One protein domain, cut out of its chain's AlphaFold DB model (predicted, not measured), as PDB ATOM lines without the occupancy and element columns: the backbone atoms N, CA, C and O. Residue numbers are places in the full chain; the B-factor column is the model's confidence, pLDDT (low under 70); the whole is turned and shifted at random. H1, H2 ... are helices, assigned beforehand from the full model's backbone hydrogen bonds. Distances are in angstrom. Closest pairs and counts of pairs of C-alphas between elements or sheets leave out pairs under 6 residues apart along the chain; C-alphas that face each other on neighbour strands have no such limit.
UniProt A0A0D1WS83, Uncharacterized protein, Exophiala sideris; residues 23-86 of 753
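AT A GLANCE: This is residues 23 to 86 of the 753 residues of an uncharacterized protein of Exophiala sideris (UniProt A0A0D1WS83). Little of this domain is regular structure: a long winding stretch, residues 23 to 54, leads into one long helix, H1, and a short tail after it holds the tiny helix H2. The two named helices, H1 then H2, hold 24 of the 64 printed residues, with no named strand; the class is all helix. The whole is extended, with a radius of gyration of the C-alphas of 19.6 A and spans of 55 by 28 by 14 A.

HOW THE PARTS SIT: Residues 36 to 41 stand free. Residues 45 to 46 pair with residues 52 to 53, antiparallel. In H1, residues 55 to 74, residues 56 to 67 stand free. H2, residues 81 to 84, is apart from H1. Every O i to N i+4 pair of H1 is within hydrogen-bond range; H2 is too short for such a pair.

IN THESE COORDINATES: H1 runs 28.0 A from C-alpha 55 at (55.117, 10.237, 60.947) to C-alpha 74 at (37.655, -11.594, 62.503). H2 spans 4.8 A and ends with C-alpha 84 at (30.224, -3.459, 71.843).

THE WHOLE: The C-alphas farthest apart, of Glu 24 and Gly 76, are separated by 57.2 A. The printed part has no cut. The H1 to H2 link is short, 6 residues. Residues 26 to 43, 49 to 50 and 79 to 86 have pLDDT under 70.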
ATOM      1  N   ASP A  23      69.709  28.008  70.662       71.12
ATOM      2  CA  ASP A  23      70.541  29.199  70.520       71.12
ATOM      3  C   ASP A  23      69.917  30.383  71.286       71.12
ATOM      4  O   ASP A  23      68.771  30.299  71.734       71.12
ATOM      5  N   GLU A  24      70.621  31.511  71.403       73.25
ATOM      6  CA  GLU A  24      70.092  32.722  72.061       73.25
ATOM      7  C   GLU A  24      68.814  33.259  71.379       73.25
ATOM      8  O   GLU A  24      67.978  33.895  72.020       73.25
ATOM      9  N   ASN A  25      68.614  32.917  70.100       71.50
ATOM     10  CA  ASN A  25      67.415  33.217  69.311       71.50
ATOM     11  C   ASN A  25      66.252  32.216  69.515       71.50
ATOM     12  O   ASN A  25      65.186  32.382  68.927       71.50
ATOM     13  N   GLY A  26      66.442  31.155  70.309       64.56
ATOM     14  CA  GLY A  26      65.469  30.072  70.529       64.56
ATOM     15  C   GLY A  26      65.522  28.925  69.506       64.56
ATOM     16  O   GLY A  26      64.904  27.880  69.726       64.56
ATOM     17  N   ASP A  27      66.277  29.078  68.416       64.94
ATOM     18  CA  ASP A  27      66.426  28.060  67.369       64.94
ATOM     19  C   ASP A  27      67.190  26.820  67.851       64.94
ATOM     20  O   ASP A  27      68.172  26.902  68.587       64.94
ATOM     21  N   ILE A  28      66.758  25.631  67.421       64.94
ATOM     22  CA  ILE A  28      67.353  24.363  67.865       64.94
ATOM     23  C   ILE A  28      68.711  24.138  67.184       64.94
ATOM     24  O   ILE A  28      68.781  23.896  65.977       64.94
ATOM     25  N   VAL A  29      69.788  24.115  67.976       62.84
ATOM     26  CA  VAL A  29      71.169  23.917  67.509       62.84
ATOM     27  C   VAL A  29      71.373  22.474  67.038       62.84
ATOM     28  O   VAL A  29      71.768  21.573  67.787       62.84
ATOM     29  N   MET A  30      71.101  22.235  65.755       60.62
ATOM     30  CA  MET A  30      71.412  20.974  65.088       60.62
ATOM     31  C   MET A  30      72.911  20.889  64.784       60.62
ATOM     32  O   MET A  30      73.455  21.689  64.028       60.62
ATOM     33  N   GLY A  31      73.587  19.887  65.354       61.75
ATOM     34  CA  GLY A  31      75.016  19.669  65.117       61.75
ATOM     35  C   GLY A  31      75.346  19.394  63.635       61.75
ATOM     36  O   GLY A  31      74.519  18.824  62.917       61.75
ATOM     37  N   PRO A  32      76.571  19.709  63.172       56.31
ATOM     38  CA  PRO A  32      76.919  19.795  61.743       56.31
ATOM     39  C   PRO A  32      76.761  18.493  60.928       56.31
ATOM     40  O   PRO A  32      76.735  18.518  59.699       56.31
ATOM     41  N   ASN A  33      76.607  17.342  61.591       53.62
ATOM     42  CA  ASN A  33      76.512  16.027  60.949       53.62
ATOM     43  C   ASN A  33      75.067  15.553  60.667       53.62
ATOM     44  O   ASN A  33      74.889  14.421  60.219       53.62
ATOM     45  N   VAL A  34      74.028  16.359  60.927       55.62
ATOM     46  CA  VAL A  34      72.619  15.899  60.852       55.62
ATOM     47  C   VAL A  34      72.138  15.561  59.427       55.62
ATOM     48  O   VAL A  34      71.285  14.689  59.281       55.62
ATOM     49  N   GLN A  35      72.682  16.184  58.376       53.41
ATOM     50  CA  GLN A  35      72.150  16.055  57.002       53.41
ATOM     51  C   GLN A  35      72.966  15.152  56.053       53.41
ATOM     52  O   GLN A  35      72.513  14.839  54.952       53.41
ATOM     53  N   HIS A  36      74.147  14.681  56.459       47.34
ATOM     54  CA  HIS A  36      75.046  13.939  55.572       47.34
ATOM     55  C   HIS A  36      74.764  12.423  55.577       47.34
ATOM     56  O   HIS A  36      75.285  11.679  56.406       47.34
ATOM     57  N   GLY A  37      73.967  11.958  54.605       52.88
ATOM     58  CA  GLY A  37      73.890  10.534  54.234       52.88
ATOM     59  C   GLY A  37      72.656   9.748  54.697       52.88
ATOM     60  O   GLY A  37      72.768   8.549  54.948       52.88
ATOM     61  N   VAL A  38      71.480  10.378  54.799       51.88
ATOM     62  CA  VAL A  38      70.193   9.656  54.902       51.88
ATOM     63  C   VAL A  38      69.548   9.546  53.508       51.88
ATOM     64  O   VAL A  38      69.875  10.320  52.609       51.88
ATOM     65  N   ALA A  39      68.691   8.542  53.290       55.94
ATOM     66  CA  ALA A  39      68.124   8.222  51.976       55.94
ATOM     67  C   ALA A  39      67.439   9.432  51.304       55.94
ATOM     68  O   ALA A  39      66.731  10.197  51.960       55.94
ATOM     69  N   ARG A  40      67.651   9.586  49.985       55.62
ATOM     70  CA  ARG A  40      67.196  10.740  49.185       55.62
ATOM     71  C   ARG A  40      65.711  11.043  49.435       55.62
ATOM     72  O   ARG A  40      64.857  10.241  49.079       55.62
ATOM     73  N   GLY A  41      65.430  12.216  50.008       62.81
ATOM     74  CA  GLY A  41      64.075  12.710  50.285       62.81
ATOM     75  C   GLY A  41      63.594  12.556  51.734       62.81
ATOM     76  O   GLY A  41      62.627  13.216  52.104       62.81
ATOM     77  N   TYR A  42      64.259  11.763  52.583       62.78
ATOM     78  CA  TYR A  42      63.857  11.638  53.988       62.78
ATOM     79  C   TYR A  42      64.347  12.826  54.830       62.78
ATOM     80  O   TYR A  42      65.516  12.895  55.219       62.78
ATOM     81  N   VAL A  43      63.434  13.742  55.158       66.19
ATOM     82  CA  VAL A  43      63.663  14.806  56.147       66.19
ATOM     83  C   VAL A  43      63.294  14.280  57.533       66.19
ATOM     84  O   VAL A  43      62.135  13.960  57.797       66.19
ATOM     85  N   GLN A  44      64.273  14.201  58.437       71.81
ATOM     86  CA  GLN A  44      64.029  13.798  59.820       71.81
ATOM     87  C   GLN A  44      63.278  14.908  60.567       71.81
ATOM     88  O   GLN A  44      63.840  15.963  60.851       71.81
ATOM     89  N   GLN A  45      62.008  14.661  60.881       75.25
ATOM     90  CA  GLN A  45      61.175  15.582  61.651       75.25
ATOM     91  C   GLN A  45      61.439  15.420  63.155       75.25
ATOM     92  O   GLN A  45      61.856  14.357  63.624       75.25
ATOM     93  N   PHE A  46      61.184  16.480  63.917       73.38
ATOM     94  CA  PHE A  46      61.340  16.499  65.368       73.38
ATOM     95  C   PHE A  46      60.076  17.058  66.028       73.38
ATOM     96  O   PHE A  46      59.413  17.937  65.486       73.38
ATOM     97  N   ASP A  47      59.756  16.529  67.205       75.25
ATOM     98  CA  ASP A  47      58.749  17.074  68.112       75.25
ATOM     99  C   ASP A  47      59.162  18.474  68.608       75.25
ATOM    100  O   ASP A  47      60.348  18.805  68.650       75.25
ATOM    101  N   SER A  48      58.197  19.224  69.136       73.69
ATOM    102  CA  SER A  48      58.369  20.399  70.005       73.69
ATOM    103  C   SER A  48      59.446  20.246  71.094       73.69
ATOM    104  O   SER A  48      60.034  21.230  71.534       73.69
ATOM    105  N   ARG A  49      59.732  19.007  71.521       67.88
ATOM    106  CA  ARG A  49      60.746  18.643  72.532       67.88
ATOM    107  C   ARG A  49      62.099  18.215  71.944       67.88
ATOM    108  O   ARG A  49      62.943  17.685  72.662       67.88
ATOM    109  N   GLY A  50      62.307  18.368  70.635       60.91
ATOM    110  CA  GLY A  50      63.525  17.932  69.944       60.91
ATOM    111  C   GLY A  50      63.698  16.413  69.850       60.91
ATOM    112  O   GLY A  50      64.811  15.929  69.643       60.91
ATOM    113  N   HIS A  51      62.627  15.636  70.029       70.69
ATOM    114  CA  HIS A  51      62.654  14.181  69.864       70.69
ATOM    115  C   HIS A  51      62.386  13.816  68.397       70.69
ATOM    116  O   HIS A  51      61.409  14.315  67.841       70.69
ATOM    117  N   PRO A  52      63.197  12.961  67.750       74.88
ATOM    118  CA  PRO A  52      62.991  12.616  66.348       74.88
ATOM    119  C   PRO A  52      61.699  11.812  66.161       74.88
ATOM    120  O   PRO A  52      61.586  10.688  66.653       74.88
ATOM    121  N   GLN A  53      60.751  12.373  65.416       78.44
ATOM    122  CA  GLN A  53      59.512  11.708  65.023       78.44
ATOM    123  C   GLN A  53      59.579  11.303  63.548       78.44
ATOM    124  O   GLN A  53      60.101  12.024  62.700       78.44
ATOM    125  N   ASN A  54      59.014  10.141  63.227       82.94
ATOM    126  CA  ASN A  54      58.803   9.709  61.851       82.94
ATOM    127  C   ASN A  54      57.317   9.374  61.686       82.94
ATOM    128  O   ASN A  54      56.873   8.280  62.054       82.94
ATOM    129  N   LEU A  55      56.566  10.335  61.136       78.31
ATOM    130  CA  LEU A  55      55.117  10.237  60.947       78.31
ATOM    131  C   LEU A  55      54.718   9.066  60.037       78.31
ATOM    132  O   LEU A  55      53.663   8.478  60.252       78.31
ATOM    133  N   GLU A  56      55.559   8.675  59.076       79.31
ATOM    134  CA  GLU A  56      55.309   7.511  58.216       79.31
ATOM    135  C   GLU A  56      55.438   6.200  58.993       79.31
ATOM    136  O   GLU A  56      54.574   5.333  58.886       79.31
ATOM    137  N   SER A  57      56.472   6.061  59.830       82.81
ATOM    138  CA  SER A  57      56.665   4.875  60.673       82.81
ATOM    139  C   SER A  57      55.599   4.774  61.768       82.81
ATOM    140  O   SER A  57      55.123   3.680  62.073       82.81
ATOM    141  N   GLU A  58      55.136   5.910  62.301       84.06
ATOM    142  CA  GLU A  58      53.981   5.954  63.193       84.06
ATOM    143  C   GLU A  58      52.686   5.599  62.462       84.06
ATOM    144  O   GLU A  58      51.910   4.789  62.968       84.06
ATOM    145  N   ALA A  59      52.450   6.132  61.263       82.56
ATOM    146  CA  ALA A  59      51.297   5.770  60.446       82.56
ATOM    147  C   ALA A  59      51.317   4.279  60.073       82.56
ATOM    148  O   ALA A  59      50.284   3.618  60.172       82.56
ATOM    149  N   ALA A  60      52.478   3.722  59.724       86.69
ATOM    150  CA  ALA A  60      52.678   2.300  59.464       86.69
ATOM    151  C   ALA A  60      52.419   1.450  60.718       86.69
ATOM    152  O   ALA A  60      51.667   0.481  60.650       86.69
ATOM    153  N   ARG A  61      52.935   1.850  61.887       87.12
ATOM    154  CA  ARG A  61      52.656   1.189  63.172       87.12
ATOM    155  C   ARG A  61      51.164   1.228  63.518       87.12
ATOM    156  O   ARG A  61      50.592   0.194  63.844       87.12
ATOM    157  N   ARG A  62      50.509   2.385  63.374       86.81
ATOM    158  CA  ARG A  62      49.055   2.552  63.570       86.81
ATOM    159  C   ARG A  62      48.256   1.697  62.571       86.81
ATOM    160  O   ARG A  62      47.240   1.122  62.951       86.81
ATOM    161  N   ARG A  63      48.710   1.563  61.316       88.69
ATOM    162  CA  ARG A  63      48.127   0.664  60.294       88.69
ATOM    163  C   ARG A  63      48.299  -0.814  60.667       88.69
ATOM    164  O   ARG A  63      47.320  -1.549  60.588       88.69
ATOM    165  N   LEU A  64      49.474  -1.233  61.141       92.69
ATOM    166  CA  LEU A  64      49.730  -2.600  61.615       92.69
ATOM    167  C   LEU A  64      48.876  -2.952  62.840       92.69
ATOM    168  O   LEU A  64      48.223  -3.987  62.835       92.69
ATOM    169  N   THR A  65      48.788  -2.075  63.847       85.88
ATOM    170  CA  THR A  65      47.907  -2.297  65.009       85.88
ATOM    171  C   THR A  65      46.431  -2.354  64.602       85.88
ATOM    172  O   THR A  65      45.695  -3.193  65.114       85.88
ATOM    173  N   ARG A  66      45.982  -1.536  63.636       83.38
ATOM    174  CA  ARG A  66      44.628  -1.660  63.063       83.38
ATOM    175  C   ARG A  66      44.422  -3.003  62.361       83.38
ATOM    176  O   ARG A  66      43.404  -3.632  62.607       83.38
ATOM    177  N   ALA A  67      45.369  -3.456  61.539       88.81
ATOM    178  CA  ALA A  67      45.278  -4.737  60.833       88.81
ATOM    179  C   ALA A  67      45.289  -5.938  61.798       88.81
ATOM    180  O   ALA A  67      44.489  -6.857  61.639       88.81
ATOM    181  N   GLN A  68      46.125  -5.899  62.839       90.19
ATOM    182  CA  GLN A  68      46.152  -6.898  63.908       90.19
ATOM    183  C   GLN A  68      44.825  -6.923  64.680       90.19
ATOM    184  O   GLN A  68      44.252  -7.993  64.873       90.19
ATOM    185  N   ASN A  69      44.295  -5.758  65.063       82.38
ATOM    186  CA  ASN A  69      42.990  -5.660  65.717       82.38
ATOM    187  C   ASN A  69      41.844  -6.111  64.797       82.38
ATOM    188  O   ASN A  69      40.869  -6.675  65.285       82.38
ATOM    189  N   ASP A  70      41.944  -5.895  63.481       83.81
ATOM    190  CA  ASP A  70      40.934  -6.355  62.526       83.81
ATOM    191  C   ASP A  70      40.949  -7.886  62.392       83.81
ATOM    192  O   ASP A  70      39.907  -8.527  62.553       83.81
ATOM    193  N   ALA A  71      42.137  -8.482  62.235       87.25
ATOM    194  CA  ALA A  71      42.335  -9.930  62.243       87.25
ATOM    195  C   ALA A  71      41.818 -10.563  63.547       87.25
ATOM    196  O   ALA A  71      40.983 -11.464  63.499       87.25
ATOM    197  N   LEU A  72      42.194 -10.027  64.713       83.69
ATOM    198  CA  LEU A  72      41.662 -10.466  66.011       83.69
ATOM    199  C   LEU A  72      40.137 -10.264  66.127       83.69
ATOM    200  O   LEU A  72      39.471 -11.052  66.794       83.69
ATOM    201  N   SER A  73      39.557  -9.265  65.451       79.81
ATOM    202  CA  SER A  73      38.098  -9.064  65.384       79.81
ATOM    203  C   SER A  73      37.368  -9.943  64.364       79.81
ATOM    204  O   SER A  73      36.134 -10.001  64.385       79.81
ATOM    205  N   THR A  74      38.125 -10.619  63.497       77.75
ATOM    206  CA  THR A  74      37.655 -11.594  62.503       77.75
ATOM    207  C   THR A  74      37.733 -13.015  63.064       77.75
ATOM    208  O   THR A  74      36.786 -13.774  62.909       77.75
ATOM    209  N   VAL A  75      38.797 -13.338  63.812       79.88
ATOM    210  CA  VAL A  75      38.929 -14.582  64.603       79.88
ATOM    211  C   VAL A  75      38.023 -14.566  65.855       79.88
ATOM    212  O   VAL A  75      37.820 -15.587  66.495       79.88
ATOM    213  N   GLY A  76      37.449 -13.411  66.210       74.31
ATOM    214  CA  GLY A  76      36.484 -13.260  67.310       74.31
ATOM    215  C   GLY A  76      37.093 -12.894  68.668       74.31
ATOM    216  O   GLY A  76      36.371 -12.431  69.545       74.31
ATOM    217  N   VAL A  77      38.420 -12.997  68.811       78.44
ATOM    218  CA  VAL A  77      39.186 -12.686  70.035       78.44
ATOM    219  C   VAL A  77      38.975 -11.246  70.526       78.44
ATOM    220  O   VAL A  77      38.965 -10.996  71.727       78.44
ATOM    221  N   VAL A  78      38.799 -10.280  69.614       72.56
ATOM    222  CA  VAL A  78      38.587  -8.863  69.963       72.56
ATOM    223  C   VAL A  78      37.288  -8.337  69.358       72.56
ATOM    224  O   VAL A  78      37.227  -7.917  68.200       72.56
ATOM    225  N   VAL A  79      36.230  -8.267  70.169       65.62
ATOM    226  CA  VAL A  79      35.015  -7.530  69.798       65.62
ATOM    227  C   VAL A  79      35.359  -6.042  69.691       65.62
ATOM    228  O   VAL A  79      35.612  -5.381  70.697       65.62
ATOM    229  N   ARG A  80      35.358  -5.495  68.463       68.81
ATOM    230  CA  ARG A  80      35.579  -4.055  68.214       68.81
ATOM    231  C   ARG A  80      34.696  -3.221  69.154       68.81
ATOM    232  O   ARG A  80      33.502  -3.506  69.257       68.81
ATOM    233  N   GLN A  81      35.210  -2.144  69.758       65.75
ATOM    234  CA  GLN A  81      34.375  -1.288  70.616       65.75
ATOM    235  C   GLN A  81      33.140  -0.744  69.876       65.75
ATOM    236  O   GLN A  81      32.052  -0.754  70.433       65.75
ATOM    237  N   ALA A  82      33.257  -0.401  68.589       63.72
ATOM    238  CA  ALA A  82      32.132  -0.005  67.727       63.72
ATOM    239  C   ALA A  82      31.145  -1.148  67.355       63.72
ATOM    240  O   ALA A  82      30.181  -0.931  66.617       63.72
ATOM    241  N   LYS A  83      31.381  -2.381  67.832       60.88
ATOM    242  CA  LYS A  83      30.376  -3.456  67.948       60.88
ATOM    243  C   LYS A  83      29.809  -3.513  69.377       60.88
ATOM    244  O   LYS A  83      28.599  -3.591  69.515       60.88
ATOM    245  N   LYS A  84      30.649  -3.417  70.422       61.50
ATOM    246  CA  LYS A  84      30.224  -3.459  71.843       61.50
ATOM    247  C   LYS A  84      29.375  -2.250  72.282       61.50
ATOM    248  O   LYS A  84      28.507  -2.404  73.127       61.50
ATOM    249  N   LYS A  85      29.597  -1.070  71.690       61.53
ATOM    250  CA  LYS A  85      28.799   0.159  71.874       61.53
ATOM    251  C   LYS A  85      27.557   0.218  70.961       61.53
ATOM    252  O   LYS A  85      26.917   1.260  70.892       61.53
ATOM    253  N   ARG A  86      27.219  -0.850  70.222       66.19
ATOM    254  CA  ARG A  86      25.973  -0.875  69.437       66.19
ATOM    255  C   ARG A  86      24.789  -1.069  70.361       66.19
ATOM    256  O   ARG A  86      24.787  -1.960  71.204       66.19
TER     257      ARG A  86